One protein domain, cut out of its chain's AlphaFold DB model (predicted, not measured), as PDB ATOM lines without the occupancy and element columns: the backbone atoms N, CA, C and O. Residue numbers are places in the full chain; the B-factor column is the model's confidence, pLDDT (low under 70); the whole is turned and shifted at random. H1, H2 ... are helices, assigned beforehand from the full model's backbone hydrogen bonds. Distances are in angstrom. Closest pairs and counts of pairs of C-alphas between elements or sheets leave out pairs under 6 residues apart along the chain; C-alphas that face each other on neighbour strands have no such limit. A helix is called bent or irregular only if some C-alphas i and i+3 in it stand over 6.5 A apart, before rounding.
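This is residues 4 to 219 of the 341 residues of the protein "DUF2914 domain-containing protein" of Acidobacteria bacterium (UniProt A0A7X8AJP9). Two sets of three helices cross: H2, H3 and H4 fold back on one another, H6, H7 and H8 do likewise, and H6 packs steeply across the first set. H1b packs across H3, and residues 4 to 19 of the bent H1 stick out. The printed part has 216 residues with eight named helices, H1 to H8, and no named strand: all helix. It is compact, radius of gyration of the C-alphas 18.8 A, spanning 54 by 51 by 33 A.

H1, residues 4 to 40, was assigned by its hydrogen bonds as one helix but is bent, with C-alphas 14 and 17 at 7.3 A; arms H1a, residues 4 to 14, and H1b, residues 17 to 40, are about perpendicular at 76 degrees. H2, residues 42 to 65, and H3, residues 74 to 105, form a hairpin, closest C-alphas Ser 59 and Asn 87, 6.2 A. H1b touches H3 with residues 24 to 35 alone, closest C-alphas Gly 31 and Phe 97, 4.0 A. H3 and H4, residues 112 to 127, form a hairpin at a shallow tilt of 27 degrees, closest C-alphas Leu 95 and Ala 123, 5.4 A. H5, residues 129 to 136, only just touches H4, only at the corner, with 3 pairs of C-alphas within 8 A. H6, residues 140 to 163, touches H2 at a steep tilt of 42 degrees, closest C-alphas Ser 162 and Arg 46, 5.7 A. H7, residues 167 to 187, forms hairpins with H6, at 32 degrees, and H8, residues 194 to 218, at 29 degrees. Every O i to N i+4 pair is within hydrogen-bond range in H4 and H5.

C-alpha 4 begins H1a at (7.898, 95.842, 88.169). H3 is 47.3 A long and H8 35.2 A, ending at C-alpha 218 (-43.606, 96.961, 78.212).

The C-alphas farthest apart, Arg 4 and Leu 214, are at 56.7 A. The printed part has no cut and no long link. Mean pLDDT of the printed part is 79.0; 57 residues are under 70, among them 4 to 17 and 128 to 138.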
ATOM      1  N   ARG A   4       8.515  94.527  88.422       46.22
ATOM      2  CA  ARG A   4       7.898  95.842  88.169       46.22
ATOM      3  C   ARG A   4       6.369  95.796  88.030       46.22
ATOM      4  O   ARG A   4       5.713  96.771  88.377       46.22
ATOM      5  N   PHE A   5       5.792  94.681  87.572       42.81
ATOM      6  CA  PHE A   5       4.334  94.538  87.442       42.81
ATOM      7  C   PHE A   5       3.650  94.319  88.796       42.81
ATOM      8  O   PHE A   5       2.598  94.900  89.036       42.81
ATOM      9  N   ALA A   6       4.277  93.564  89.704       43.81
ATOM     10  CA  ALA A   6       3.752  93.334  91.051       43.81
ATOM     11  C   ALA A   6       3.693  94.634  91.880       43.81
ATOM     12  O   ALA A   6       2.714  94.894  92.575       43.81
ATOM     13  N   ALA A   7       4.698  95.506  91.734       46.41
ATOM     14  CA  ALA A   7       4.728  96.809  92.398       46.41
ATOM     15  C   ALA A   7       3.622  97.763  91.901       46.41
ATOM     16  O   ALA A   7       3.031  98.490  92.693       46.41
ATOM     17  N   ILE A   8       3.303  97.740  90.601       53.62
ATOM     18  CA  ILE A   8       2.210  98.540  90.023       53.62
ATOM     19  C   ILE A   8       0.846  97.987  90.457       53.62
ATOM     20  O   ILE A   8      -0.036  98.756  90.831       53.62
ATOM     21  N   GLN A   9       0.692  96.661  90.465       50.06
ATOM     22  CA  GLN A   9      -0.544  95.991  90.866       50.06
ATOM     23  C   GLN A   9      -0.878  96.258  92.347       50.06
ATOM     24  O   GLN A   9      -1.986  96.695  92.640       50.06
ATOM     25  N   SER A  10       0.107  96.165  93.250       52.59
ATOM     26  CA  SER A  10      -0.068  96.475  94.685       52.59
ATOM     27  C   SER A  10      -0.419  97.943  94.989       52.59
ATOM     28  O   SER A  10      -1.075  98.232  95.985       52.59
ATOM     29  N   ARG A  11      -0.018  98.895  94.129       55.38
ATOM     30  CA  ARG A  11      -0.379 100.321  94.269       55.38
ATOM     31  C   ARG A  11      -1.777 100.643  93.737       55.38
ATOM     32  O   ARG A  11      -2.392 101.608  94.191       55.38
ATOM     33  N   LEU A  12      -2.260  99.863  92.769       53.50
ATOM     34  CA  LEU A  12      -3.566 100.049  92.132       53.50
ATOM     35  C   LEU A  12      -4.698  99.321  92.861       53.50
ATOM     36  O   LEU A  12      -5.819  99.811  92.811       53.50
ATOM     37  N   GLU A  13      -4.427  98.222  93.570       56.25
ATOM     38  CA  GLU A  13      -5.423  97.491  94.373       56.25
ATOM     39  C   GLU A  13      -6.263  98.373  95.318       56.25
ATOM     40  O   GLU A  13      -7.487  98.310  95.226       56.25
ATOM     41  N   PRO A  14      -5.688  99.273  96.144       62.06
ATOM     42  CA  PRO A  14      -6.491 100.124  97.035       62.06
ATOM     43  C   PRO A  14      -7.316 101.197  96.301       62.06
ATOM     44  O   PRO A  14      -8.184 101.833  96.895       62.06
ATOM     45  N   HIS A  15      -7.048 101.422  95.012       63.66
ATOM     46  CA  HIS A  15      -7.773 102.373  94.164       63.66
ATOM     47  C   HIS A  15      -8.626 101.682  93.098       63.66
ATOM     48  O   HIS A  15      -9.291 102.375  92.325       63.66
ATOM     49  N   ALA A  16      -8.624 100.345  93.055       62.94
ATOM     50  CA  ALA A  16      -9.317  99.565  92.044       62.94
ATOM     51  C   ALA A  16     -10.810  99.893  92.056       62.94
ATOM     52  O   ALA A  16     -11.335 100.267  91.014       62.94
ATOM     53  N   ASP A  17     -11.437  99.915  93.236       65.75
ATOM     54  CA  ASP A  17     -12.855 100.250  93.410       65.75
ATOM     55  C   ASP A  17     -13.188 101.666  92.918       65.75
ATOM     56  O   ASP A  17     -14.189 101.881  92.233       65.75
ATOM     57  N   LYS A  18     -12.326 102.650  93.210       71.19
ATOM     58  CA  LYS A  18     -12.521 104.044  92.770       71.19
ATOM     59  C   LYS A  18     -12.417 104.173  91.251       71.19
ATOM     60  O   LYS A  18     -13.246 104.845  90.642       71.19
ATOM     61  N   LEU A  19     -11.423 103.526  90.640       70.69
ATOM     62  CA  LEU A  19     -11.265 103.474  89.181       70.69
ATOM     63  C   LEU A  19     -12.454 102.769  88.517       70.69
ATOM     64  O   LEU A  19     -12.903 103.182  87.449       70.69
ATOM     65  N   TRP A  20     -13.000 101.755  89.183       64.75
ATOM     66  CA  TRP A  20     -14.162 100.998  88.737       64.75
ATOM     67  C   TRP A  20     -15.449 101.835  88.726       64.75
ATOM     68  O   TRP A  20     -16.167 101.874  87.725       64.75
ATOM     69  N   TRP A  21     -15.719 102.582  89.799       72.25
ATOM     70  CA  TRP A  21     -16.844 103.524  89.847       72.25
ATOM     71  C   TRP A  21     -16.686 104.669  88.846       72.25
ATOM     72  O   TRP A  21     -17.657 105.050  88.188       72.25
ATOM     73  N   LEU A  22     -15.462 105.180  88.680       77.12
ATOM     74  CA  LEU A  22     -15.156 106.207  87.687       77.12
ATOM     75  C   LEU A  22     -15.449 105.713  86.263       77.12
ATOM     76  O   LEU A  22     -15.975 106.464  85.447       77.12
ATOM     77  N   HIS A  23     -15.167 104.442  85.978       69.62
ATOM     78  CA  HIS A  23     -15.456 103.811  84.695       69.62
ATOM     79  C   HIS A  23     -16.968 103.668  84.425       69.62
ATOM     80  O   HIS A  23     -17.433 104.039  83.344       69.62
ATOM     81  N   SER A  24     -17.755 103.214  85.411       75.94
ATOM     82  CA  SER A  24     -19.230 103.197  85.326       75.94
ATOM     83  C   SER A  24     -19.798 104.593  85.071       75.94
ATOM     84  O   SER A  24     -20.630 104.783  84.181       75.94
ATOM     85  N   LEU A  25     -19.316 105.582  85.833       78.06
ATOM     86  CA  LEU A  25     -19.733 106.973  85.709       78.06
ATOM     87  C   LEU A  25     -19.377 107.534  84.331       78.06
ATOM     88  O   LEU A  25     -20.221 108.164  83.702       78.06
ATOM     89  N   TYR A  26     -18.171 107.261  83.831       79.88
ATOM     90  CA  TYR A  26     -17.748 107.652  82.488       79.88
ATOM     91  C   TYR A  26     -18.688 107.090  81.419       79.88
ATOM     92  O   TYR A  26     -19.121 107.832  80.540       79.88
ATOM     93  N   SER A  27     -19.060 105.811  81.509       75.50
ATOM     94  CA  SER A  27     -19.963 105.202  80.531       75.50
ATOM     95  C   SER A  27     -21.382 105.774  80.588       75.50
ATOM     96  O   SER A  27     -22.010 105.985  79.550       75.50
ATOM     97  N   LEU A  28     -21.884 106.073  81.791       77.38
ATOM     98  CA  LEU A  28     -23.172 106.742  81.966       77.38
ATOM     99  C   LEU A  28     -23.134 108.167  81.398       77.38
ATOM    100  O   LEU A  28     -24.031 108.560  80.654       77.38
ATOM    101  N   LEU A  29     -22.079 108.928  81.707       82.56
ATOM    102  CA  LEU A  29     -21.856 110.269  81.169       82.56
ATOM    103  C   LEU A  29     -21.730 110.239  79.646       82.56
ATOM    104  O   LEU A  29     -22.298 111.105  78.988       82.56
ATOM    105  N   LEU A  30     -21.065 109.230  79.081       78.38
ATOM    106  CA  LEU A  30     -20.992 109.016  77.639       78.38
ATOM    107  C   LEU A  30     -22.389 108.768  77.053       78.38
ATOM    108  O   LEU A  30     -22.739 109.400  76.062       78.38
ATOM    109  N   GLY A  31     -23.213 107.923  77.680       73.75
ATOM    110  CA  GLY A  31     -24.606 107.698  77.271       73.75
ATOM    111  C   GLY A  31     -25.464 108.970  77.331       73.75
ATOM    112  O   GLY A  31     -26.200 109.277  76.390       73.75
ATOM    113  N   VAL A  32     -25.329 109.769  78.395       79.62
ATOM    114  CA  VAL A  32     -26.012 111.067  78.547       79.62
ATOM    115  C   VAL A  32     -25.528 112.078  77.505       79.62
ATOM    116  O   VAL A  32     -26.348 112.736  76.855       79.62
ATOM    117  N   ALA A  33     -24.215 112.177  77.295       77.88
ATOM    118  CA  ALA A  33     -23.615 113.004  76.256       77.88
ATOM    119  C   ALA A  33     -24.112 112.575  74.873       77.88
ATOM    120  O   ALA A  33     -24.409 113.429  74.044       77.88
ATOM    121  N   MET A  34     -24.308 111.273  74.649       69.94
ATOM    122  CA  MET A  34     -24.869 110.746  73.411       69.94
ATOM    123  C   MET A  34     -26.321 111.139  73.197       69.94
ATOM    124  O   MET A  34     -26.710 111.530  72.095       69.94
ATOM    125  N   MET A  35     -27.126 111.076  74.255       72.44
ATOM    126  CA  MET A  35     -28.510 111.535  74.229       72.44
ATOM    127  C   MET A  35     -28.586 113.033  73.903       72.44
ATOM    128  O   MET A  35     -29.451 113.458  73.129       72.44
ATOM    129  N   TRP A  36     -27.687 113.834  74.482       76.38
ATOM    130  CA  TRP A  36     -27.589 115.263  74.204       76.38
ATOM    131  C   TRP A  36     -27.100 115.537  72.777       76.38
ATOM    132  O   TRP A  36     -27.760 116.277  72.050       76.38
ATOM    133  N   LEU A  37     -26.029 114.871  72.334       71.88
ATOM    134  CA  LEU A  37     -25.486 114.969  70.978       71.88
ATOM    135  C   LEU A  37     -26.528 114.568  69.937       71.88
ATOM    136  O   LEU A  37     -26.646 115.231  68.910       71.88
ATOM    137  N   GLY A  38     -27.348 113.560  70.240       62.97
ATOM    138  CA  GLY A  38     -28.501 113.193  69.431       62.97
ATOM    139  C   GLY A  38     -29.407 114.386  69.159       62.97
ATOM    140  O   GLY A  38     -29.733 114.637  68.012       62.97
ATOM    141  N   ARG A  39     -29.725 115.220  70.156       67.00
ATOM    142  CA  ARG A  39     -30.568 116.413  69.934       67.00
ATOM    143  C   ARG A  39     -29.984 117.403  68.919       67.00
ATOM    144  O   ARG A  39     -30.756 118.119  68.288       67.00
ATOM    145  N   VAL A  40     -28.659 117.458  68.776       64.75
ATOM    146  CA  VAL A  40     -27.962 118.458  67.951       64.75
ATOM    147  C   VAL A  40     -27.560 117.892  66.586       64.75
ATOM    148  O   VAL A  40     -27.863 118.507  65.561       64.75
ATOM    149  N   ARG A  41     -26.889 116.731  66.556       69.44
ATOM    150  CA  ARG A  41     -26.399 116.054  65.342       69.44
ATOM    151  C   ARG A  41     -26.439 114.526  65.481       69.44
ATOM    152  O   ARG A  41     -25.462 113.889  65.875       69.44
ATOM    153  N   PHE A  42     -27.564 113.931  65.086       65.38
ATOM    154  CA  PHE A  42     -27.790 112.484  65.168       65.38
ATOM    155  C   PHE A  42     -26.828 111.621  64.323       65.38
ATOM    156  O   PHE A  42     -26.605 110.472  64.691       65.38
ATOM    157  N   ASP A  43     -26.210 112.126  63.247       70.62
ATOM    158  CA  ASP A  43     -25.306 111.317  62.402       70.62
ATOM    159  C   ASP A  43     -24.061 110.823  63.153       70.62
ATOM    160  O   ASP A  43     -23.646 109.672  63.000       70.62
ATOM    161  N   TYR A  44     -23.518 111.647  64.055       75.31
ATOM    162  CA  TYR A  44     -22.431 111.231  64.946       75.31
ATOM    163  C   TYR A  44     -22.887 110.149  65.927       75.31
ATOM    164  O   TYR A  44     -22.091 109.287  66.295       75.31
ATOM    165  N   VAL A  45     -24.176 110.144  66.298       71.69
ATOM    166  CA  VAL A  45     -24.749 109.086  67.136       71.69
ATOM    167  C   VAL A  45     -24.677 107.733  66.481       71.69
ATOM    168  O   VAL A  45     -24.193 106.779  67.089       71.69
ATOM    169  N   ARG A  46     -25.077 107.674  65.216       78.00
ATOM    170  CA  ARG A  46     -24.985 106.453  64.430       78.00
ATOM    171  C   ARG A  46     -23.550 105.963  64.304       78.00
ATOM    172  O   ARG A  46     -23.312 104.780  64.509       78.00
ATOM    173  N   LEU A  47     -22.606 106.853  63.998       81.00
ATOM    174  CA  LEU A  47     -21.201 106.472  63.872       81.00
ATOM    175  C   LEU A  47     -20.676 105.875  65.176       81.00
ATOM    176  O   LEU A  47     -20.200 104.748  65.157       81.00
ATOM    177  N   VAL A  48     -20.809 106.567  66.306       78.25
ATOM    178  CA  VAL A  48     -20.323 106.058  67.600       78.25
ATOM    179  C   VAL A  48     -20.981 104.726  67.957       78.25
ATOM    180  O   VAL A  48     -20.287 103.803  68.368       78.25
ATOM    181  N   VAL A  49     -22.288 104.578  67.729       79.06
ATOM    182  CA  VAL A  49     -22.997 103.314  67.967       79.06
ATOM    183  C   VAL A  49     -22.479 102.184  67.074       79.06
ATOM    184  O   VAL A  49     -22.248 101.089  67.577       79.06
ATOM    185  N   ILE A  50     -22.223 102.442  65.788       82.94
ATOM    186  CA  ILE A  50     -21.612 101.459  64.879       82.94
ATOM    187  C   ILE A  50     -20.208 101.082  65.359       82.94
ATOM    188  O   ILE A  50     -19.868  99.904  65.352       82.94
ATOM    189  N   HIS A  51     -19.404 102.044  65.818       80.81
ATOM    190  CA  HIS A  51     -18.068 101.765  66.353       80.81
ATOM    191  C   HIS A  51     -18.147 100.913  67.626       80.81
ATOM    192  O   HIS A  51     -17.427  99.925  67.736       80.81
ATOM    193  N   ILE A  52     -19.053 101.234  68.554       79.81
ATOM    194  CA  ILE A  52     -19.291 100.438  69.769       79.81
ATOM    195  C   ILE A  52     -19.742  99.021  69.394       79.81
ATOM    196  O   ILE A  52     -19.191  98.047  69.901       79.81
ATOM    197  N   ALA A  53     -20.698  98.886  68.472       77.81
ATOM    198  CA  ALA A  53     -21.179  97.590  68.002       77.81
ATOM    199  C   ALA A  53     -20.072  96.782  67.301       77.81
ATOM    200  O   ALA A  53     -19.979  95.572  67.496       77.81
ATOM    201  N   PHE A  54     -19.206  97.441  66.530       79.31
ATOM    202  CA  PHE A  54     -18.058  96.818  65.875       79.31
ATOM    203  C   PHE A  54     -17.021  96.322  66.890       79.31
ATOM    204  O   PHE A  54     -16.579  95.174  66.801       79.31
ATOM    205  N   ILE A  55     -16.672  97.147  67.885       78.94
ATOM    206  CA  ILE A  55     -15.773  96.757  68.981       78.94
ATOM    207  C   ILE A  55     -16.368  95.571  69.744       78.94
ATOM    208  O   ILE A  55     -15.673  94.602  70.024       78.94
ATOM    209  N   TRP A  56     -17.671  95.590  70.019       77.31
ATOM    210  CA  TRP A  56     -18.347  94.489  70.695       77.31
ATOM    211  C   TRP A  56     -18.329  93.188  69.885       77.31
ATOM    212  O   TRP A  56     -17.941  92.139  70.399       77.31
ATOM    213  N   ALA A  57     -18.705  93.252  68.605       73.25
ATOM    214  CA  ALA A  57     -18.743  92.096  67.716       73.25
ATOM    215  C   ALA A  57     -17.354  91.465  67.543       73.25
ATOM    216  O   ALA A  57     -17.206  90.244  67.626       73.25
ATOM    217  N   THR A  58     -16.319  92.289  67.367       69.88
ATOM    218  CA  THR A  58     -14.931  91.808  67.310       69.88
ATOM    219  C   THR A  58     -14.492  91.203  68.640       69.88
ATOM    220  O   THR A  58     -13.860  90.148  68.640       69.88
ATOM    221  N   SER A  59     -14.903  91.785  69.769       69.06
ATOM    222  CA  SER A  59     -14.621  91.250  71.102       69.06
ATOM    223  C   SER A  59     -15.252  89.873  71.350       69.06
ATOM    224  O   SER A  59     -14.640  89.042  72.018       69.06
ATOM    225  N   LEU A  60     -16.416  89.571  70.761       68.38
ATOM    226  CA  LEU A  60     -17.045  88.240  70.822       68.38
ATOM    227  C   LEU A  60     -16.348  87.195  69.935       68.38
ATOM    228  O   LEU A  60     -16.289  86.016  70.294       68.38
ATOM    229  N   LEU A  61     -15.814  87.613  68.784       68.38
ATOM    230  CA  LEU A  61     -15.104  86.738  67.843       68.38
ATOM    231  C   LEU A  61     -13.670  86.437  68.294       68.38
ATOM    232  O   LEU A  61     -13.165  85.333  68.078       68.38
ATOM    233  N   LEU A  62     -13.022  87.390  68.965       70.19
ATOM    234  CA  LEU A  62     -11.634  87.278  69.409       70.19
ATOM    235  C   LEU A  62     -11.370  86.023  70.264       70.19
ATOM    236  O   LEU A  62     -10.437  85.296  69.947       70.19
ATOM    237  N   PRO A  63     -12.177  85.673  71.285       68.25
ATOM    238  CA  PRO A  63     -11.995  84.448  72.062       68.25
ATOM    239  C   PRO A  63     -12.079  83.162  71.236       68.25
ATOM    240  O   PRO A  63     -11.447  82.174  71.600       68.25
ATOM    241  N   VAL A  64     -12.852  83.150  70.145       69.38
ATOM    242  CA  VAL A  64     -12.950  81.998  69.234       69.38
ATOM    243  C   VAL A  64     -11.671  81.881  68.406       69.38
ATOM    244  O   VAL A  64     -11.084  80.804  68.334       69.38
ATOM    245  N   ILE A  65     -11.183  83.001  67.872       66.38
ATOM    246  CA  ILE A  65      -9.931  83.070  67.104       66.38
ATOM    247  C   ILE A  65      -8.720  82.747  68.000       66.38
ATOM    248  O   ILE A  65      -7.817  82.019  67.606       66.38
ATOM    249  N   LEU A  66      -8.717  83.208  69.253       67.19
ATOM    250  CA  LEU A  66      -7.638  82.981  70.226       67.19
ATOM    251  C   LEU A  66      -7.596  81.554  70.802       67.19
ATOM    252  O   LEU A  66      -6.645  81.213  71.517       67.19
ATOM    253  N   ARG A  67      -8.620  80.734  70.532       65.44
ATOM    254  CA  ARG A  67      -8.631  79.288  70.816       65.44
ATOM    255  C   ARG A  67      -7.949  78.472  69.717       65.44
ATOM    256  O   ARG A  67      -7.742  77.279  69.920       65.44
ATOM    257  N   HIS A  68      -7.594  79.083  68.585       66.94
ATOM    258  CA  HIS A  68      -6.903  78.377  67.512       66.94
ATOM    259  C   HIS A  68      -5.485  77.965  67.964       66.94
ATOM    260  O   HIS A  68      -4.772  78.784  68.558       66.94
ATOM    261  N   PRO A  69      -5.043  76.724  67.677       61.06
ATOM    262  CA  PRO A  69      -3.767  76.176  68.155       61.06
ATOM    263  C   PRO A  69      -2.528  76.992  67.750       61.06
ATOM    264  O   PRO A  69      -1.513  76.939  68.439       61.06
ATOM    265  N   CYS A  70      -2.620  77.822  66.706       61.34
ATOM    266  CA  CYS A  70      -1.539  78.702  66.252       61.34
ATOM    267  C   CYS A  70      -1.113  79.765  67.290       61.34
ATOM    268  O   CYS A  70      -0.056  80.368  67.148       61.34
ATOM    269  N   LEU A  71      -1.917  80.009  68.334       61.72
ATOM    270  CA  LEU A  71      -1.694  81.049  69.352       61.72
ATOM    271  C   LEU A  71      -1.412  80.458  70.752       61.72
ATOM    272  O   LEU A  71      -1.664  81.096  71.780       61.72
ATOM    273  N   ALA A  72      -0.882  79.233  70.822       59.66
ATOM    274  CA  ALA A  72      -0.636  78.476  72.057       59.66
ATOM    275  C   ALA A  72       0.574  78.947  72.910       59.66
ATOM    276  O   ALA A  72       1.068  78.201  73.748       59.66
ATOM    277  N   GLY A  73       1.048  80.189  72.743       72.69
ATOM    278  CA  GLY A  73       2.187  80.738  73.498       72.69
ATOM    279  C   GLY A  73       1.822  81.473  74.809       72.69
ATOM    280  O   GLY A  73       0.653  81.796  75.045       72.69
ATOM    281  N   PRO A  74       2.822  81.856  75.639       72.19
ATOM    282  CA  PRO A  74       2.633  82.653  76.866       72.19
ATOM    283  C   PRO A  74       1.983  84.024  76.619       72.19
ATOM    284  O   PRO A  74       1.307  84.582  77.488       72.19
ATOM    285  N   TRP A  75       2.198  84.577  75.423       69.56
ATOM    286  CA  TRP A  75       1.534  85.784  74.931       69.56
ATOM    287  C   TRP A  75       0.059  85.541  74.602       69.56
ATOM    288  O   TRP A  75      -0.773  86.377  74.936       69.56
ATOM    289  N   GLY A  76      -0.292  84.374  74.053       70.81
ATOM    290  CA  GLY A  76      -1.681  83.994  73.791       70.81
ATOM    291  C   GLY A  76      -2.500  83.835  75.072       70.81
ATOM    292  O   GLY A  76      -3.646  84.265  75.124       70.81
ATOM    293  N   HIS A  77      -1.905  83.298  76.144       69.88
ATOM    294  CA  HIS A  77      -2.561  83.247  77.457       69.88
ATOM    295  C   HIS A  77      -2.834  84.648  78.028       69.88
ATOM    296  O   HIS A  77      -3.955  84.933  78.445       69.88
ATOM    297  N   ARG A  78      -1.837  85.545  77.999       75.50
ATOM    298  CA  ARG A  78      -2.010  86.944  78.432       75.50
ATOM    299  C   ARG A  78      -3.051  87.682  77.592       75.50
ATOM    300  O   ARG A  78      -3.917  88.339  78.158       75.50
ATOM    301  N   LEU A  79      -3.018  87.512  76.273       74.19
ATOM    302  CA  LEU A  79      -3.990  88.109  75.362       74.19
ATOM    303  C   LEU A  79      -5.411  87.604  75.648       74.19
ATOM    304  O   LEU A  79      -6.331  88.409  75.727       74.19
ATOM    305  N   ARG A  80      -5.596  86.303  75.910       70.56
ATOM    306  CA  ARG A  80      -6.894  85.741  76.330       70.56
ATOM    307  C   ARG A  80      -7.414  86.365  77.626       70.56
ATOM    308  O   ARG A  80      -8.594  86.692  77.696       70.56
ATOM    309  N   LEU A  81      -6.554  86.555  78.630       70.12
ATOM    310  CA  LEU A  81      -6.941  87.223  79.876       70.12
ATOM    311  C   LEU A  81      -7.355  88.680  79.633       70.12
ATOM    312  O   LEU A  81      -8.416  89.086  80.101       70.12
ATOM    313  N   MET A  82      -6.574  89.437  78.854       68.25
ATOM    314  CA  MET A  82      -6.894  90.833  78.524       68.25
ATOM    315  C   MET A  82      -8.200  90.954  77.740       68.25
ATOM    316  O   MET A  82      -9.012  91.820  78.036       68.25
ATOM    317  N   VAL A  83      -8.434  90.062  76.780       69.56
ATOM    318  CA  VAL A  83      -9.652  90.049  75.960       69.56
ATOM    319  C   VAL A  83     -10.879  89.659  76.773       69.56
ATOM    320  O   VAL A  83     -11.937  90.256  76.599       69.56
ATOM    321  N   ASN A  84     -10.765  88.686  77.677       69.81
ATOM    322  CA  ASN A  84     -11.867  88.325  78.569       69.81
ATOM    323  C   ASN A  84     -12.184  89.459  79.554       69.81
ATOM    324  O   ASN A  84     -13.354  89.759  79.781       69.81
ATOM    325  N   TRP A  85     -11.153  90.112  80.101       67.38
ATOM    326  CA  TRP A  85     -11.308  91.281  80.965       67.38
ATOM    327  C   TRP A  85     -11.951  92.455  80.216       67.38
ATOM    328  O   TRP A  85     -12.920  93.037  80.699       67.38
ATOM    329  N   PHE A  86     -11.487  92.750  78.999       68.62
ATOM    330  CA  PHE A  86     -12.064  93.784  78.143       68.62
ATOM    331  C   PHE A  86     -13.523  93.471  77.792       68.62
ATOM    332  O   PHE A  86     -14.373  94.342  77.917       68.62
ATOM    333  N   ASN A  87     -13.845  92.220  77.445       68.38
ATOM    334  CA  ASN A  87     -15.222  91.776  77.200       68.38
ATOM    335  C   ASN A  87     -16.144  91.989  78.407       68.38
ATOM    336  O   ASN A  87     -17.254  92.493  78.232       68.38
ATOM    337  N   ARG A  88     -15.691  91.627  79.618       68.06
ATOM    338  CA  ARG A  88     -16.449  91.866  80.859       68.06
ATOM    339  C   ARG A  88     -16.739  93.360  81.050       68.06
ATOM    340  O   ARG A  88     -17.891  93.730  81.248       68.06
ATOM    341  N   ASN A  89     -15.727  94.213  80.890       69.00
ATOM    342  CA  ASN A  89     -15.869  95.667  81.038       69.00
ATOM    343  C   ASN A  89     -16.754  96.295  79.949       69.00
ATOM    344  O   ASN A  89     -17.560  97.181  80.225       69.00
ATOM    345  N   PHE A  90     -16.634  95.829  78.706       74.94
ATOM    346  CA  PHE A  90     -17.380  96.376  77.574       74.94
ATOM    347  C   PHE A  90     -18.885  96.123  77.702       74.94
ATOM    348  O   PHE A  90     -19.706  96.950  77.314       74.94
ATOM    349  N   TYR A  91     -19.264  94.985  78.283       73.88
ATOM    350  CA  TYR A  91     -20.662  94.648  78.518       73.88
ATOM    351  C   TYR A  91     -21.352  95.644  79.458       73.88
ATOM    352  O   TYR A  91     -22.420  96.165  79.144       73.88
ATOM    353  N   GLN A  92     -20.697  95.968  80.572       77.44
ATOM    354  CA  GLN A  92     -21.142  97.004  81.500       77.44
ATOM    355  C   GLN A  92     -21.234  98.369  80.808       77.44
ATOM    356  O   GLN A  92     -22.235  99.069  80.964       77.44
ATOM    357  N   GLN A  93     -20.233  98.736  79.998       80.38
ATOM    358  CA  GLN A  93     -20.254 100.006  79.268       80.38
ATOM    359  C   GLN A  93     -21.491 100.134  78.370       80.38
ATOM    360  O   GLN A  93     -22.173 101.158  78.406       80.38
ATOM    361  N   ILE A  94     -21.827  99.083  77.612       84.69
ATOM    362  CA  ILE A  94     -23.022  99.081  76.756       84.69
ATOM    363  C   ILE A  94     -24.278  99.343  77.589       84.69
ATOM    364  O   ILE A  94     -25.087 100.176  77.192       84.69
ATOM    365  N   LEU A  95     -24.444  98.679  78.737       87.44
ATOM    366  CA  LEU A  95     -25.640  98.838  79.572       87.44
ATOM    367  C   LEU A  95     -25.803 100.278  80.073       87.44
ATOM    368  O   LEU A  95     -26.874 100.865  79.919       87.44
ATOM    369  N   PHE A  96     -24.733 100.881  80.597       86.75
ATOM    370  CA  PHE A  96     -24.760 102.286  81.020       86.75
ATOM    371  C   PHE A  96     -24.900 103.262  79.849       86.75
ATOM    372  O   PHE A  96     -25.458 104.343  80.023       86.75
ATOM    373  N   PHE A  97     -24.441 102.881  78.658       85.44
ATOM    374  CA  PHE A  97     -24.604 103.671  77.445       85.44
ATOM    375  C   PHE A  97     -26.055 103.663  76.940       85.44
ATOM    376  O   PHE A  97     -26.584 104.722  76.606       85.44
ATOM    377  N   ILE A  98     -26.724 102.503  76.898       88.38
ATOM    378  CA  ILE A  98     -28.105 102.383  76.393       88.38
ATOM    379  C   ILE A  98     -29.159 102.818  77.418       88.38
ATOM    380  O   ILE A  98     -30.265 103.195  77.026       88.38
ATOM    381  N   LEU A  99     -28.847 102.787  78.718       90.88
ATOM    382  CA  LEU A  99     -29.796 103.118  79.782       90.88
ATOM    383  C   LEU A  99     -30.400 104.535  79.628       90.88
ATOM    384  O   LEU A  99     -31.630 104.639  79.632       90.88
ATOM    385  N   PRO A 100     -29.622 105.614  79.397       88.50
ATOM    386  CA  PRO A 100     -30.173 106.942  79.113       88.50
ATOM    387  C   PRO A 100     -31.068 106.999  77.869       88.50
ATOM    388  O   PRO A 100     -32.031 107.765  77.843       88.50
ATOM    389  N   LEU A 101     -30.784 106.195  76.836       87.06
ATOM    390  CA  LEU A 101     -31.604 106.147  75.621       87.06
ATOM    391  C   LEU A 101     -32.974 105.532  75.916       87.06
ATOM    392  O   LEU A 101     -33.997 106.092  75.529       87.06
ATOM    393  N   TYR A 102     -32.995 104.416  76.643       91.81
ATOM    394  CA  TYR A 102     -34.234 103.787  77.086       91.81
ATOM    395  C   TYR A 102     -35.033 104.680  78.033       91.81
ATOM    396  O   TYR A 102     -36.247 104.798  77.876       91.81
ATOM    397  N   TRP A 103     -34.353 105.356  78.961       90.75
ATOM    398  CA  TRP A 103     -34.968 106.336  79.852       90.75
ATOM    399  C   TRP A 103     -35.633 107.476  79.073       90.75
ATOM    400  O   TRP A 103     -36.758 107.860  79.369       90.75
ATOM    401  N   ALA A 104     -34.984 107.994  78.029       88.44
ATOM    402  CA  ALA A 104     -35.540 109.066  77.203       88.44
ATOM    403  C   ALA A 104     -36.757 108.646  76.361       88.44
ATOM    404  O   ALA A 104     -37.545 109.505  75.961       88.44
ATOM    405  N   SER A 105     -36.885 107.353  76.066       90.56
ATOM    406  CA  SER A 105     -38.001 106.766  75.314       90.56
ATOM    407  C   SER A 105     -39.100 106.195  76.211       90.56
ATOM    408  O   SER A 105     -40.135 105.753  75.710       90.56
ATOM    409  N   MET A 106     -38.903 106.181  77.531       92.38
ATOM    410  CA  MET A 106     -39.912 105.687  78.460       92.38
ATOM    411  C   MET A 106     -41.036 106.711  78.632       92.38
ATOM    412  O   MET A 106     -40.809 107.918  78.691       92.38
ATOM    413  N   THR A 107     -42.266 106.222  78.764       92.56
ATOM    414  CA  THR A 107     -43.421 107.060  79.091       92.56
ATOM    415  C   THR A 107     -43.736 106.933  80.585       92.56
ATOM    416  O   THR A 107     -44.020 105.816  81.037       92.56
ATOM    417  N   PRO A 108     -43.714 108.028  81.367       88.81
ATOM    418  CA  PRO A 108     -44.082 107.999  82.780       88.81
ATOM    419  C   PRO A 108     -45.489 107.420  83.008       88.81
ATOM    420  O   PRO A 108     -46.395 107.642  82.206       88.81
ATOM    421  N   GLY A 109     -45.679 106.657  84.090       86.62
ATOM    422  CA  GLY A 109     -46.969 106.035  84.425       86.62
ATOM    423  C   GLY A 109     -47.425 104.927  83.463       86.62
ATOM    424  O   GLY A 109     -48.616 104.619  83.394       86.62
ATOM    425  N   SER A 110     -46.511 104.343  82.687       91.50
ATOM    426  CA  SER A 110     -46.797 103.204  81.809       91.50
ATOM    427  C   SER A 110     -45.969 101.973  82.180       91.50
ATOM    428  O   SER A 110     -44.957 102.081  82.874       91.50
ATOM    429  N   GLY A 111     -46.368 100.803  81.672       90.19
ATOM    430  CA  GLY A 111     -45.652  99.543  81.901       90.19
ATOM    431  C   GLY A 111     -44.204  99.548  81.394       90.19
ATOM    432  O   GLY A 111     -43.382  98.797  81.910       90.19
ATOM    433  N   ASN A 112     -43.860 100.463  80.479       93.31
ATOM    434  CA  ASN A 112     -42.497 100.648  79.978       93.31
ATOM    435  C   ASN A 112     -41.462 100.921  81.077       93.31
ATOM    436  O   ASN A 112     -40.285 100.604  80.910       93.31
ATOM    437  N   ILE A 113     -41.892 101.481  82.213       93.62
ATOM    438  CA  ILE A 113     -41.018 101.738  83.364       93.62
ATOM    439  C   ILE A 113     -40.426 100.436  83.911       93.62
ATOM    440  O   ILE A 113     -39.270 100.434  84.318       93.62
ATOM    441  N   ILE A 114     -41.173  99.328  83.880       94.25
ATOM    442  CA  ILE A 114     -40.714  98.035  84.410       94.25
ATOM    443  C   ILE A 114     -39.470  97.565  83.651       94.25
ATOM    444  O   ILE A 114     -38.495  97.143  84.267       94.25
ATOM    445  N   PHE A 115     -39.468  97.701  82.323       94.75
ATOM    446  CA  PHE A 115     -38.318  97.337  81.499       94.75
ATOM    447  C   PHE A 115     -37.098  98.216  81.798       94.75
ATOM    448  O   PHE A 115     -35.992  97.703  81.951       94.75
ATOM    449  N   VAL A 116     -37.289  99.534  81.924       94.69
ATOM    450  CA  VAL A 116     -36.190 100.464  82.235       94.69
ATOM    451  C   VAL A 116     -35.647 100.234  83.644       94.69
ATOM    452  O   VAL A 116     -34.436 100.269  83.837       94.69
ATOM    453  N   ALA A 117     -36.513  99.935  84.614       94.62
ATOM    454  CA  ALA A 117     -36.113  99.580  85.971       94.62
ATOM    455  C   ALA A 117     -35.321  98.264  85.997       94.62
ATOM    456  O   ALA A 117     -34.267  98.203  86.626       94.62
ATOM    457  N   ALA A 118     -35.770  97.240  85.263       93.94
ATOM    458  CA  ALA A 118     -35.035  95.986  85.107       93.94
ATOM    459  C   ALA A 118     -33.670  96.204  84.432       93.94
ATOM    460  O   ALA A 118     -32.671  95.633  84.862       93.94
ATOM    461  N   LEU A 119     -33.599  97.078  83.422       93.88
ATOM    462  CA  LEU A 119     -32.348  97.453  82.765       93.88
ATOM    463  C   LEU A 119     -31.403  98.212  83.703       93.88
ATOM    464  O   LEU A 119     -30.214  97.911  83.729       93.88
ATOM    465  N   ALA A 120     -31.914  99.153  84.497       91.94
ATOM    466  CA  ALA A 120     -31.128  99.877  85.492       91.94
ATOM    467  C   ALA A 120     -30.592  98.930  86.573       91.94
ATOM    468  O   ALA A 120     -29.402  98.962  86.883       91.94
ATOM    469  N   ALA A 121     -31.441  98.037  87.090       90.56
ATOM    470  CA  ALA A 121     -31.034  96.998  88.028       90.56
ATOM    471  C   ALA A 121     -29.962  96.092  87.413       90.56
ATOM    472  O   ALA A 121     -28.960  95.807  88.056       90.56
ATOM    473  N   SER A 122     -30.122  95.703  86.147       88.62
ATOM    474  CA  SER A 122     -29.142  94.894  85.426       88.62
ATOM    475  C   SER A 122     -27.804  95.616  85.220       88.62
ATOM    476  O   SER A 122     -26.744  95.024  85.424       88.62
ATOM    477  N   ALA A 123     -27.834  96.910  84.887       86.94
ATOM    478  CA  ALA A 123     -26.638  97.739  84.772       86.94
ATOM    479  C   ALA A 123     -25.892  97.814  86.113       86.94
ATOM    480  O   ALA A 123     -24.686  97.574  86.146       86.94
ATOM    481  N   VAL A 124     -26.606  98.047  87.221       84.19
ATOM    482  CA  VAL A 124     -26.034  98.039  88.579       84.19
ATOM    483  C   VAL A 124     -25.506  96.654  88.949       84.19
ATOM    484  O   VAL A 124     -24.382  96.546  89.423       84.19
ATOM    485  N   LEU A 125     -26.245  95.578  88.681       81.38
ATOM    486  CA  LEU A 125     -25.775  94.212  88.928       81.38
ATOM    487  C   LEU A 125     -24.511  93.889  88.128       81.38
ATOM    488  O   LEU A 125     -23.624  93.228  88.656       81.38
ATOM    489  N   SER A 126     -24.381  94.410  86.901       77.12
ATOM    490  CA  SER A 126     -23.147  94.276  86.119       77.12
ATOM    491  C   SER A 126     -21.952  94.985  86.760       77.12
ATOM    492  O   SER A 126     -20.821  94.647  86.431       77.12
ATOM    493  N   THR A 127     -22.187  95.935  87.681       70.69
ATOM    494  CA  THR A 127     -21.109  96.591  88.433       70.69
ATOM    495  C   THR A 127     -20.660  95.851  89.679       70.69
ATOM    496  O   THR A 127     -19.562  96.069  90.181       70.69
ATOM    497  N   LEU A 128     -21.512  94.975  90.201       64.38
ATOM    498  CA  LEU A 128     -21.248  94.247  91.425       64.38
ATOM    499  C   LEU A 128     -20.615  92.903  91.052       64.38
ATOM    500  O   LEU A 128     -21.284  91.871  91.116       64.38
ATOM    501  N   ASP A 129     -19.327  92.910  90.684       57.16
ATOM    502  CA  ASP A 129     -18.554  91.690  90.360       57.16
ATOM    503  C   ASP A 129     -18.722  90.613  91.463       57.16
ATOM    504  O   ASP A 129     -18.850  89.423  91.177       57.16
ATOM    505  N   VAL A 130     -18.869  91.035  92.729       48.69
ATOM    506  CA  VAL A 130     -19.129  90.160  93.890       48.69
ATOM    507  C   VAL A 130     -20.510  89.485  93.852       48.69
ATOM    508  O   VAL A 130     -20.627  88.327  94.242       48.69
ATOM    509  N   VAL A 131     -21.569  90.158  93.388       48.47
ATOM    510  CA  VAL A 131     -22.928  89.575  93.311       48.47
ATOM    511  C   VAL A 131     -23.059  88.675  92.081       48.47
ATOM    512  O   VAL A 131     -23.715  87.631  92.141       48.47
ATOM    513  N   TYR A 132     -22.378  89.032  90.986       54.25
ATOM    514  CA  TYR A 132     -22.294  88.190  89.797       54.25
ATOM    515  C   TYR A 132     -21.624  86.846  90.109       54.25
ATOM    516  O   TYR A 132     -22.186  85.790  89.807       54.25
ATOM    517  N   ASP A 133     -20.464  86.877  90.771       53.59
ATOM    518  CA  ASP A 133     -19.695  85.671  91.076       53.59
ATOM    519  C   ASP A 133     -20.259  84.872  92.266       53.59
ATOM    520  O   ASP A 133     -20.039  83.662  92.308       53.59
ATOM    521  N   ARG A 134     -21.025  85.476  93.191       51.12
ATOM    522  CA  ARG A 134     -21.529  84.784  94.399       51.12
ATOM    523  C   ARG A 134     -22.974  84.272  94.314       51.12
ATOM    524  O   ARG A 134     -23.252  83.239  94.908       51.12
ATOM    525  N   GLU A 135     -23.871  84.930  93.571       53.06
ATOM    526  CA  GLU A 135     -25.303  84.553  93.505       53.06
ATOM    527  C   GLU A 135     -25.767  84.185  92.080       53.06
ATOM    528  O   GLU A 135     -26.498  83.209  91.892       53.06
ATOM    529  N   LEU A 136     -25.318  84.911  91.044       55.09
ATOM    530  CA  LEU A 136     -25.712  84.628  89.649       55.09
ATOM    531  C   LEU A 136     -24.940  83.463  89.015       55.09
ATOM    532  O   LEU A 136     -25.513  82.714  88.221       55.09
ATOM    533  N   SER A 137     -23.655  83.295  89.341       56.62
ATOM    534  CA  SER A 137     -22.798  82.244  88.766       56.62
ATOM    535  C   SER A 137     -23.173  80.832  89.242       56.62
ATOM    536  O   SER A 137     -22.915  79.849  88.545       56.62
ATOM    537  N   VAL A 138     -23.825  80.733  90.408       59.53
ATOM    538  CA  VAL A 138     -24.149  79.465  91.078       59.53
ATOM    539  C   VAL A 138     -25.208  78.680  90.308       59.53
ATOM    540  O   VAL A 138     -25.215  77.447  90.334       59.53
ATOM    541  N   ARG A 139     -26.108  79.366  89.588       72.12
ATOM    542  CA  ARG A 139     -27.194  78.717  88.844       72.12
ATOM    543  C   ARG A 139     -27.255  79.204  87.399       72.12
ATOM    544  O   ARG A 139     -27.577  80.355  87.118       72.12
ATOM    545  N   TRP A 140     -27.032  78.277  86.464       74.81
ATOM    546  CA  TRP A 140     -26.951  78.544  85.019       74.81
ATOM    547  C   TRP A 140     -28.172  79.287  84.442       74.81
ATOM    548  O   TRP A 140     -28.056  80.007  83.449       74.81
ATOM    549  N   TYR A 141     -29.348  79.125  85.053       79.94
ATOM    550  CA  TYR A 141     -30.578  79.755  84.586       79.94
ATOM    551  C   TYR A 141     -30.629  81.256  84.899       79.94
ATOM    552  O   TYR A 141     -31.030  82.021  84.028       79.94
ATOM    553  N   TYR A 142     -30.156  81.709  86.068       80.12
ATOM    554  CA  TYR A 142     -30.079  83.145  86.369       80.12
ATOM    555  C   TYR A 142     -29.069  83.834  85.454       80.12
ATOM    556  O   TYR A 142     -29.367  84.872  84.870       80.12
ATOM    557  N   LEU A 143     -27.912  83.198  85.253       78.94
ATOM    558  CA  LEU A 143     -26.875  83.679  84.348       78.94
ATOM    559  C   LEU A 143     -27.370  83.803  82.900       78.94
ATOM    560  O   LEU A 143     -27.148  84.822  82.246       78.94
ATOM    561  N   SER A 144     -28.053  82.773  82.396       82.69
ATOM    562  CA  SER A 144     -28.545  82.759  81.017       82.69
ATOM    563  C   SER A 144     -29.703  83.737  80.799       82.69
ATOM    564  O   SER A 144     -29.724  84.404  79.767       82.69
ATOM    565  N   ALA A 145     -30.610  83.896  81.772       87.12
ATOM    566  CA  ALA A 145     -31.682  84.888  81.721       87.12
ATOM    567  C   ALA A 145     -31.138  86.324  81.759       87.12
ATOM    568  O   ALA A 145     -31.516  87.143  80.922       87.12
ATOM    569  N   PHE A 146     -30.204  86.614  82.672       86.25
ATOM    570  CA  PHE A 146     -29.520  87.907  82.752       86.25
ATOM    571  C   PHE A 146     -28.818  88.245  81.433       86.25
ATOM    572  O   PHE A 146     -29.005  89.330  80.877       86.25
ATOM    573  N   PHE A 147     -28.060  87.288  80.885       85.50
ATOM    574  CA  PHE A 147     -27.369  87.476  79.615       85.50
ATOM    575  C   PHE A 147     -28.344  87.720  78.458       85.50
ATOM    576  O   PHE A 147     -28.152  88.664  77.693       85.50
ATOM    577  N   ALA A 148     -29.392  86.899  78.345       90.31
ATOM    578  CA  ALA A 148     -30.397  87.015  77.295       90.31
ATOM    579  C   ALA A 148     -31.136  88.361  77.354       90.31
ATOM    580  O   ALA A 148     -31.281  89.011  76.323       90.31
ATOM    581  N   PHE A 149     -31.537  88.817  78.544       92.62
ATOM    582  CA  PHE A 149     -32.219  90.100  78.734       92.62
ATOM    583  C   PHE A 149     -31.363  91.294  78.288       92.62
ATOM    584  O   PHE A 149     -31.811  92.153  77.532       92.62
ATOM    585  N   ASN A 150     -30.106  91.335  78.711       90.81
ATOM    586  CA  ASN A 150     -29.187  92.413  78.350       90.81
ATOM    587  C   ASN A 150     -28.792  92.384  76.874       90.81
ATOM    588  O   ASN A 150     -28.668  93.437  76.247       90.81
ATOM    589  N   LEU A 151     -28.606  91.185  76.310       90.19
ATOM    590  CA  LEU A 151     -28.369  91.015  74.880       90.19
ATOM    591  C   LEU A 151     -29.573  91.522  74.080       90.19
ATOM    592  O   LEU A 151     -29.399  92.298  73.144       90.19
ATOM    593  N   PHE A 152     -30.788  91.157  74.501       94.25
ATOM    594  CA  PHE A 152     -32.030  91.669  73.934       94.25
ATOM    595  C   PHE A 152     -32.074  93.203  73.975       94.25
ATOM    596  O   PHE A 152     -32.223  93.833  72.931       94.25
ATOM    597  N   ALA A 153     -31.894  93.809  75.154       93.88
ATOM    598  CA  ALA A 153     -31.959  95.260  75.329       93.88
ATOM    599  C   ALA A 153     -30.915  95.995  74.469       93.88
ATOM    600  O   ALA A 153     -31.209  97.011  73.841       93.88
ATOM    601  N   SER A 154     -29.699  95.451  74.402       90.31
ATOM    602  CA  SER A 154     -28.607  96.037  73.625       90.31
ATOM    603  C   SER A 154     -28.910  96.008  72.129       90.31
ATOM    604  O   SER A 154     -28.888  97.052  71.480       90.31
ATOM    605  N   ILE A 155     -29.248  94.843  71.568       90.88
ATOM    606  CA  ILE A 155     -29.543  94.738  70.131       90.88
ATOM    607  C   ILE A 155     -30.777  95.564  69.766       90.88
ATOM    608  O   ILE A 155     -30.759  96.247  68.741       90.88
ATOM    609  N   ASN A 156     -31.804  95.577  70.616       92.44
ATOM    610  CA  ASN A 156     -33.063  96.250  70.317       92.44
ATOM    611  C   ASN A 156     -32.889  97.758  70.097       92.44
ATOM    612  O   ASN A 156     -33.592  98.338  69.279       92.44
ATOM    613  N   VAL A 157     -31.930  98.387  70.780       89.06
ATOM    614  CA  VAL A 157     -31.606  99.811  70.585       89.06
ATOM    615  C   VAL A 157     -30.538 100.027  69.528       89.06
ATOM    616  O   VAL A 157     -30.642 100.950  68.720       89.06
ATOM    617  N   LEU A 158     -29.497  99.197  69.516       87.19
ATOM    618  CA  LEU A 158     -28.367  99.403  68.613       87.19
ATOM    619  C   LEU A 158     -28.748  99.121  67.155       87.19
ATOM    620  O   LEU A 158     -28.221  99.780  66.257       87.19
ATOM    621  N   LEU A 159     -29.672  98.188  66.900       88.12
ATOM    622  CA  LEU A 159     -30.052  97.777  65.550       88.12
ATOM    623  C   LEU A 159     -30.798  98.885  64.775       88.12
ATOM    624  O   LEU A 159     -30.327  99.232  63.682       88.12
ATOM    625  N   PRO A 160     -31.872  99.517  65.305       85.81
ATOM    626  CA  PRO A 160     -32.520 100.652  64.642       85.81
ATOM    627  C   PRO A 160     -31.566 101.826  64.415       85.81
ATOM    628  O   PRO A 160     -31.599 102.459  63.361       85.81
ATOM    629  N   ILE A 161     -30.675 102.095  65.376       83.56
ATOM    630  CA  ILE A 161     -29.710 103.196  65.281       83.56
ATOM    631  C   ILE A 161     -28.662 102.922  64.193       83.56
ATOM    632  O   ILE A 161     -28.314 103.813  63.420       83.56
ATOM    633  N   SER A 162     -28.165 101.690  64.092       83.44
ATOM    634  CA  SER A 162     -27.080 101.344  63.168       83.44
ATOM    635  C   SER A 162     -27.566 101.170  61.727       83.44
ATOM    636  O   SER A 162     -26.961 101.715  60.796       83.44
ATOM    637  N   TRP A 163     -28.678 100.454  61.531       81.12
ATOM    638  CA  TRP A 163     -29.145 100.010  60.210       81.12
ATOM    639  C   TRP A 163     -30.503 100.575  59.778       81.12
ATOM    640  O   TRP A 163     -30.993 100.184  58.724       81.12
ATOM    641  N   LYS A 164     -31.098 101.514  60.530       80.50
ATOM    642  CA  LYS A 164     -32.425 102.099  60.229       80.50
ATOM    643  C   LYS A 164     -33.540 101.051  60.102       80.50
ATOM    644  O   LYS A 164     -34.505 101.240  59.369       80.50
ATOM    645  N   ILE A 165     -33.393  99.932  60.805       82.94
ATOM    646  CA  ILE A 165     -34.370  98.843  60.810       82.94
ATOM    647  C   ILE A 165     -35.556  99.250  61.689       82.94
ATOM    648  O   ILE A 165     -35.349  99.749  62.794       82.94
ATOM    649  N   GLY A 166     -36.782  99.021  61.206       83.62
ATOM    650  CA  GLY A 166     -38.012  99.301  61.951       83.62
ATOM    651  C   GLY A 166     -38.052  98.593  63.308       83.62
ATOM    652  O   GLY A 166     -37.509  97.497  63.478       83.62
ATOM    653  N   ASN A 167     -38.719  99.200  64.286       86.44
ATOM    654  CA  ASN A 167     -38.639  98.776  65.684       86.44
ATOM    655  C   ASN A 167     -39.252  97.381  65.906       86.44
ATOM    656  O   ASN A 167     -38.730  96.579  66.673       86.44
ATOM    657  N   THR A 168     -40.310  97.038  65.161       86.19
ATOM    658  CA  THR A 168     -40.919  95.696  65.224       86.19
ATOM    659  C   THR A 168     -39.935  94.608  64.784       86.19
ATOM    660  O   THR A 168     -39.803  93.582  65.445       86.19
ATOM    661  N   THR A 169     -39.199  94.837  63.693       89.31
ATOM    662  CA  THR A 169     -38.176  93.898  63.216       89.31
ATOM    663  C   THR A 169     -37.007  93.827  64.194       89.31
ATOM    664  O   THR A 169     -36.501  92.736  64.458       89.31
ATOM    665  N   ALA A 170     -36.608  94.964  64.769       91.19
ATOM    666  CA  ALA A 170     -35.560  95.007  65.779       91.19
ATOM    667  C   ALA A 170     -35.917  94.195  67.026       91.19
ATOM    668  O   ALA A 170     -35.080  93.414  67.472       91.19
ATOM    669  N   LEU A 171     -37.155  94.280  67.527       91.88
ATOM    670  CA  LEU A 171     -37.622  93.450  68.641       91.88
ATOM    671  C   LEU A 171     -37.483  91.956  68.331       91.88
ATOM    672  O   LEU A 171     -36.884  91.219  69.116       91.88
ATOM    673  N   THR A 172     -37.987  91.513  67.175       91.75
ATOM    674  CA  THR A 172     -37.946  90.096  66.784       91.75
ATOM    675  C   THR A 172     -36.511  89.594  66.653       91.75
ATOM    676  O   THR A 172     -36.164  88.561  67.225       91.75
ATOM    677  N   VAL A 173     -35.648  90.335  65.951       93.25
ATOM    678  CA  VAL A 173     -34.227  89.974  65.792       93.25
ATOM    679  C   VAL A 173     -33.524  89.930  67.148       93.25
ATOM    680  O   VAL A 173     -32.764  89.001  67.420       93.25
ATOM    681  N   SER A 174     -33.813  90.887  68.029       93.69
ATOM    682  CA  SER A 174     -33.229  90.943  69.371       93.69
ATOM    683  C   SER A 174     -33.645  89.753  70.227       93.69
ATOM    684  O   SER A 174     -32.801  89.190  70.919       93.69
ATOM    685  N   ALA A 175     -34.911  89.324  70.165       94.25
ATOM    686  CA  ALA A 175     -35.371  88.144  70.898       94.25
ATOM    687  C   ALA A 175     -34.772  86.846  70.351       94.25
ATOM    688  O   ALA A 175     -34.372  85.988  71.136       94.25
ATOM    689  N   LEU A 176     -34.641  86.714  69.028       94.38
ATOM    690  CA  LEU A 176     -33.978  85.559  68.420       94.38
ATOM    691  C   LEU A 176     -32.502  85.478  68.831       94.38
ATOM    692  O   LEU A 176     -32.025  84.405  69.202       94.38
ATOM    693  N   LEU A 177     -31.784  86.605  68.829       92.75
ATOM    694  CA  LEU A 177     -30.386  86.655  69.263       92.75
ATOM    695  C   LEU A 177     -30.233  86.426  70.770       92.75
ATOM    696  O   LEU A 177     -29.319  85.715  71.185       92.75
ATOM    697  N   ALA A 178     -31.145  86.948  71.590       93.44
ATOM    698  CA  ALA A 178     -31.208  86.639  73.015       93.44
ATOM    699  C   ALA A 178     -31.437  85.141  73.264       93.44
ATOM    700  O   ALA A 178     -30.750  84.544  74.094       93.44
ATOM    701  N   GLY A 179     -32.328  84.517  72.488       93.56
ATOM    702  CA  GLY A 179     -32.555  83.073  72.482       93.56
ATOM    703  C   GLY A 179     -31.320  82.271  72.075       93.56
ATOM    704  O   GLY A 179     -30.963  81.310  72.751       93.56
ATOM    705  N   ALA A 180     -30.590  82.703  71.043       91.44
ATOM    706  CA  ALA A 180     -29.315  82.091  70.654       91.44
ATOM    707  C   ALA A 180     -28.237  82.237  71.750       91.44
ATOM    708  O   ALA A 180     -27.481  81.298  72.032       91.44
ATOM    709  N   GLY A 181     -28.200  83.394  72.416       87.81
ATOM    710  CA  GLY A 181     -27.375  83.637  73.596       87.81
ATOM    711  C   GLY A 181     -27.692  82.647  74.715       87.81
ATOM    712  O   GLY A 181     -26.804  81.928  75.168       87.81
ATOM    713  N   TYR A 182     -28.966  82.535  75.087       90.31
ATOM    714  CA  TYR A 182     -29.468  81.551  76.049       90.31
ATOM    715  C   TYR A 182     -29.110  80.108  75.650       90.31
ATOM    716  O   TYR A 182     -28.557  79.355  76.455       90.31
ATOM    717  N   ALA A 183     -29.340  79.733  74.388       90.25
ATOM    718  CA  ALA A 183     -29.043  78.405  73.862       90.25
ATOM    719  C   ALA A 183     -27.562  78.039  74.026       90.25
ATOM    720  O   ALA A 183     -27.240  76.898  74.356       90.25
ATOM    721  N   THR A 184     -26.653  79.008  73.884       86.81
ATOM    722  CA  THR A 184     -25.214  78.789  74.090       86.81
ATOM    723  C   THR A 184     -24.896  78.316  75.513       86.81
ATOM    724  O   THR A 184     -24.007  77.480  75.685       86.81
ATOM    725  N   PHE A 185     -25.623  78.792  76.530       84.88
ATOM    726  CA  PHE A 185     -25.471  78.311  77.908       84.88
ATOM    727  C   PHE A 185     -26.047  76.904  78.076       84.88
ATOM    728  O   PHE A 185     -25.362  76.024  78.596       84.88
ATOM    729  N   VAL A 186     -27.260  76.660  77.568       86.94
ATOM    730  CA  VAL A 186     -27.936  75.353  77.675       86.94
ATOM    731  C   VAL A 186     -27.135  74.237  77.005       86.94
ATOM    732  O   VAL A 186     -26.964  73.155  77.567       86.94
ATOM    733  N   LEU A 187     -26.599  74.487  75.809       87.25
ATOM    734  CA  LEU A 187     -25.852  73.486  75.041       87.25
ATOM    735  C   LEU A 187     -24.533  73.074  75.722       87.25
ATOM    736  O   LEU A 187     -24.037  71.966  75.483       87.25
ATOM    737  N   ARG A 188     -23.991  73.925  76.605       84.69
ATOM    738  CA  ARG A 188     -22.769  73.667  77.385       84.69
ATOM    739  C   ARG A 188     -23.007  72.890  78.682       84.69
ATOM    740  O   ARG A 188     -22.031  72.485  79.307       84.69
ATOM    741  N   LEU A 189     -24.256  72.646  79.083       84.81
ATOM    742  CA  LEU A 189     -24.569  71.885  80.298       84.81
ATOM    743  C   LEU A 189     -24.127  70.425  80.151       84.81
ATOM    744  O   LEU A 189     -24.662  69.704  79.317       84.81
ATOM    745  N   SER A 190     -23.174  69.965  80.960       77.69
ATOM    746  CA  SER A 190     -22.576  68.625  80.845       77.69
ATOM    747  C   SER A 190     -23.482  67.476  81.315       77.69
ATOM    748  O   SER A 190     -23.280  66.351  80.872       77.69
ATOM    749  N   GLY A 191     -24.508  67.749  82.130       81.50
ATOM    750  CA  GLY A 191     -25.364  66.730  82.764       81.50
ATOM    751  C   GLY A 191     -26.567  66.220  81.953       81.50
ATOM    752  O   GLY A 191     -27.334  65.412  82.456       81.50
ATOM    753  N   LEU A 192     -26.767  66.692  80.719       86.88
ATOM    754  CA  LEU A 192     -27.935  66.352  79.886       86.88
ATOM    755  C   LEU A 192     -27.522  65.627  78.603       86.88
ATOM    756  O   LEU A 192     -26.458  65.915  78.046       86.88
ATOM    757  N   ALA A 193     -28.381  64.759  78.064       92.25
ATOM    758  CA  ALA A 193     -28.165  64.164  76.744       92.25
ATOM    759  C   ALA A 193     -28.229  65.236  75.639       92.25
ATOM    760  O   ALA A 193     -28.978  66.210  75.747       92.25
ATOM    761  N   ARG A 194     -27.498  65.050  74.527       91.44
ATOM    762  CA  ARG A 194     -27.441  66.030  73.419       91.44
ATOM    763  C   ARG A 194     -28.836  66.444  72.932       91.44
ATOM    764  O   ARG A 194     -29.090  67.634  72.777       91.44
ATOM    765  N   ARG A 195     -29.748  65.481  72.747       92.31
ATOM    766  CA  ARG A 195     -31.138  65.737  72.327       92.31
ATOM    767  C   ARG A 195     -31.898  66.608  73.335       92.31
ATOM    768  O   ARG A 195     -32.571  67.546  72.929       92.31
ATOM    769  N   GLN A 196     -31.751  66.338  74.632       92.38
ATOM    770  CA  GLN A 196     -32.405  67.116  75.692       92.38
ATOM    771  C   GLN A 196     -31.912  68.566  75.714       92.38
ATOM    772  O   GLN A 196     -32.723  69.476  75.842       92.38
ATOM    773  N   ARG A 197     -30.606  68.801  75.519       91.38
ATOM    774  CA  ARG A 197     -30.047  70.164  75.462       91.38
ATOM    775  C   ARG A 197     -30.643  70.980  74.317       91.38
ATOM    776  O   ARG A 197     -31.017  72.126  74.527       91.38
ATOM    777  N   TRP A 198     -30.770  70.387  73.128       93.00
ATOM    778  CA  TRP A 198     -31.395  71.055  71.981       93.00
ATOM    779  C   TRP A 198     -32.881  71.341  72.211       93.00
ATOM    780  O   TRP A 198     -33.329  72.440  71.901       93.00
ATOM    781  N   ILE A 199     -33.624  70.402  72.808       93.94
ATOM    782  CA  ILE A 199     -35.038  70.613  73.166       93.94
ATOM    783  C   ILE A 199     -35.175  71.766  74.168       93.94
ATOM    784  O   ILE A 199     -35.975  72.668  73.947       93.94
ATOM    785  N   LEU A 200     -34.372  71.785  75.236       92.62
ATOM    786  CA  LEU A 200     -34.400  72.851  76.243       92.62
ATOM    787  C   LEU A 200     -33.969  74.210  75.677       92.62
ATOM    788  O   LEU A 200     -34.536  75.238  76.046       92.62
ATOM    789  N   ALA A 201     -32.987  74.224  74.773       92.75
ATOM    790  CA  ALA A 201     -32.551  75.434  74.085       92.75
ATOM    791  C   ALA A 201     -33.667  75.997  73.191       92.75
ATOM    792  O   ALA A 201     -33.948  77.197  73.241       92.75
ATOM    793  N   ALA A 202     -34.338  75.133  72.422       94.12
ATOM    794  CA  ALA A 202     -35.461  75.509  71.570       94.12
ATOM    795  C   ALA A 202     -36.662  75.989  72.396       94.12
ATOM    796  O   ALA A 202     -37.208  77.050  72.111       94.12
ATOM    797  N   LEU A 203     -37.026  75.261  73.456       94.81
ATOM    798  CA  LEU A 203     -38.143  75.616  74.331       94.81
ATOM    799  C   LEU A 203     -37.895  76.939  75.062       94.81
ATOM    800  O   LEU A 203     -38.783  77.781  75.106       94.81
ATOM    801  N   GLY A 204     -36.689  77.155  75.593       92.25
ATOM    802  CA  GLY A 204     -36.354  78.422  76.241       92.25
ATOM    803  C   GLY A 204     -36.298  79.592  75.257       92.25
ATOM    804  O   GLY A 204     -36.774  80.676  75.576       92.25
ATOM    805  N   THR A 205     -35.817  79.372  74.030       92.88
ATOM    806  CA  THR A 205     -35.882  80.392  72.966       92.88
ATOM    807  C   THR A 205     -37.329  80.727  72.607       92.88
ATOM    808  O   THR A 205     -37.683  81.901  72.532       92.88
ATOM    809  N   LEU A 206     -38.180  79.712  72.441       94.50
ATOM    810  CA  LEU A 206     -39.604  79.896  72.163       94.50
ATOM    811  C   LEU A 206     -40.304  80.637  73.307       94.50
ATOM    812  O   LEU A 206     -41.098  81.535  73.048       94.50
ATOM    813  N   LEU A 207     -39.972  80.311  74.559       93.38
ATOM    814  CA  LEU A 207     -40.475  81.010  75.738       93.38
ATOM    815  C   LEU A 207     -40.067  82.486  75.726       93.38
ATOM    816  O   LEU A 207     -40.917  83.339  75.949       93.38
ATOM    817  N   LEU A 208     -38.801  82.805  75.438       91.50
ATOM    818  CA  LEU A 208     -38.326  84.192  75.358       91.50
ATOM    819  C   LEU A 208     -39.030  84.979  74.247       91.50
ATOM    820  O   LEU A 208     -39.434  86.119  74.469       91.50
ATOM    821  N   VAL A 209     -39.226  84.370  73.073       91.88
ATOM    822  CA  VAL A 209     -39.985  84.985  71.972       91.88
ATOM    823  C   VAL A 209     -41.457  85.168  72.362       91.88
ATOM    824  O   VAL A 209     -42.003  86.245  72.160       91.88
ATOM    825  N   GLY A 210     -42.093  84.175  72.986       91.31
ATOM    826  CA  GLY A 210     -43.478  84.280  73.458       91.31
ATOM    827  C   GLY A 210     -43.665  85.341  74.548       91.31
ATOM    828  O   GLY A 210     -44.619  86.118  74.502       91.31
ATOM    829  N   LEU A 211     -42.725  85.431  75.495       91.25
ATOM    830  CA  LEU A 211     -42.684  86.490  76.505       91.25
ATOM    831  C   LEU A 211     -42.513  87.865  75.865       91.25
ATOM    832  O   LEU A 211     -43.153  88.814  76.310       91.25
ATOM    833  N   LEU A 212     -41.695  87.978  74.813       90.50
ATOM    834  CA  LEU A 212     -41.597  89.210  74.043       90.50
ATOM    835  C   LEU A 212     -42.944  89.564  73.414       90.50
ATOM    836  O   LEU A 212     -43.361  90.700  73.574       90.50
ATOM    837  N   GLU A 213     -43.618  88.645  72.716       88.06
ATOM    838  CA  GLU A 213     -44.903  88.925  72.051       88.06
ATOM    839  C   GLU A 213     -45.947  89.500  73.017       88.06
ATOM    840  O   GLU A 213     -46.611  90.490  72.706       88.06
ATOM    841  N   LEU A 214     -46.037  88.930  74.220       89.31
ATOM    842  CA  LEU A 214     -46.925  89.412  75.282       89.31
ATOM    843  C   LEU A 214     -46.407  90.704  75.933       89.31
ATOM    844  O   LEU A 214     -47.182  91.577  76.319       89.31
ATOM    845  N   GLY A 215     -45.087  90.828  76.051       88.69
ATOM    846  CA  GLY A 215     -44.388  91.920  76.715       88.69
ATOM    847  C   GLY A 215     -44.044  93.105  75.818       88.69
ATOM    848  O   GLY A 215     -43.483  94.073  76.328       88.69
ATOM    849  N   ARG A 216     -44.371  93.093  74.514       90.38
ATOM    850  CA  ARG A 216     -44.057  94.204  73.593       90.38
ATOM    851  C   ARG A 216     -44.502  95.559  74.150       90.38
ATOM    852  O   ARG A 216     -43.685  96.474  74.124       90.38
ATOM    853  N   PRO A 217     -45.709  95.715  74.732       90.38
ATOM    854  CA  PRO A 217     -46.146  96.998  75.284       90.38
ATOM    855  C   PRO A 217     -45.362  97.476  76.514       90.38
ATOM    856  O   PRO A 217     -45.593  98.602  76.942       90.38
ATOM    857  N   LEU A 218     -44.504  96.630  77.100       92.88
ATOM    858  CA  LEU A 218     -43.606  96.961  78.212       92.88
ATOM    859  C   LEU A 218     -42.216  97.399  77.737       92.88
ATOM    860  O   LEU A 218     -41.427  97.872  78.549       92.88
ATOM    861  N   VAL A 219     -41.864  97.202  76.465       94.38
ATOM    862  CA  VAL A 219     -40.543  97.575  75.950       94.38
ATOM    863  C   VAL A 219     -40.627  98.979  75.349       94.38
ATOM    864  O   VAL A 219     -41.297  99.152  74.325       94.38
TER     865      VAL A 219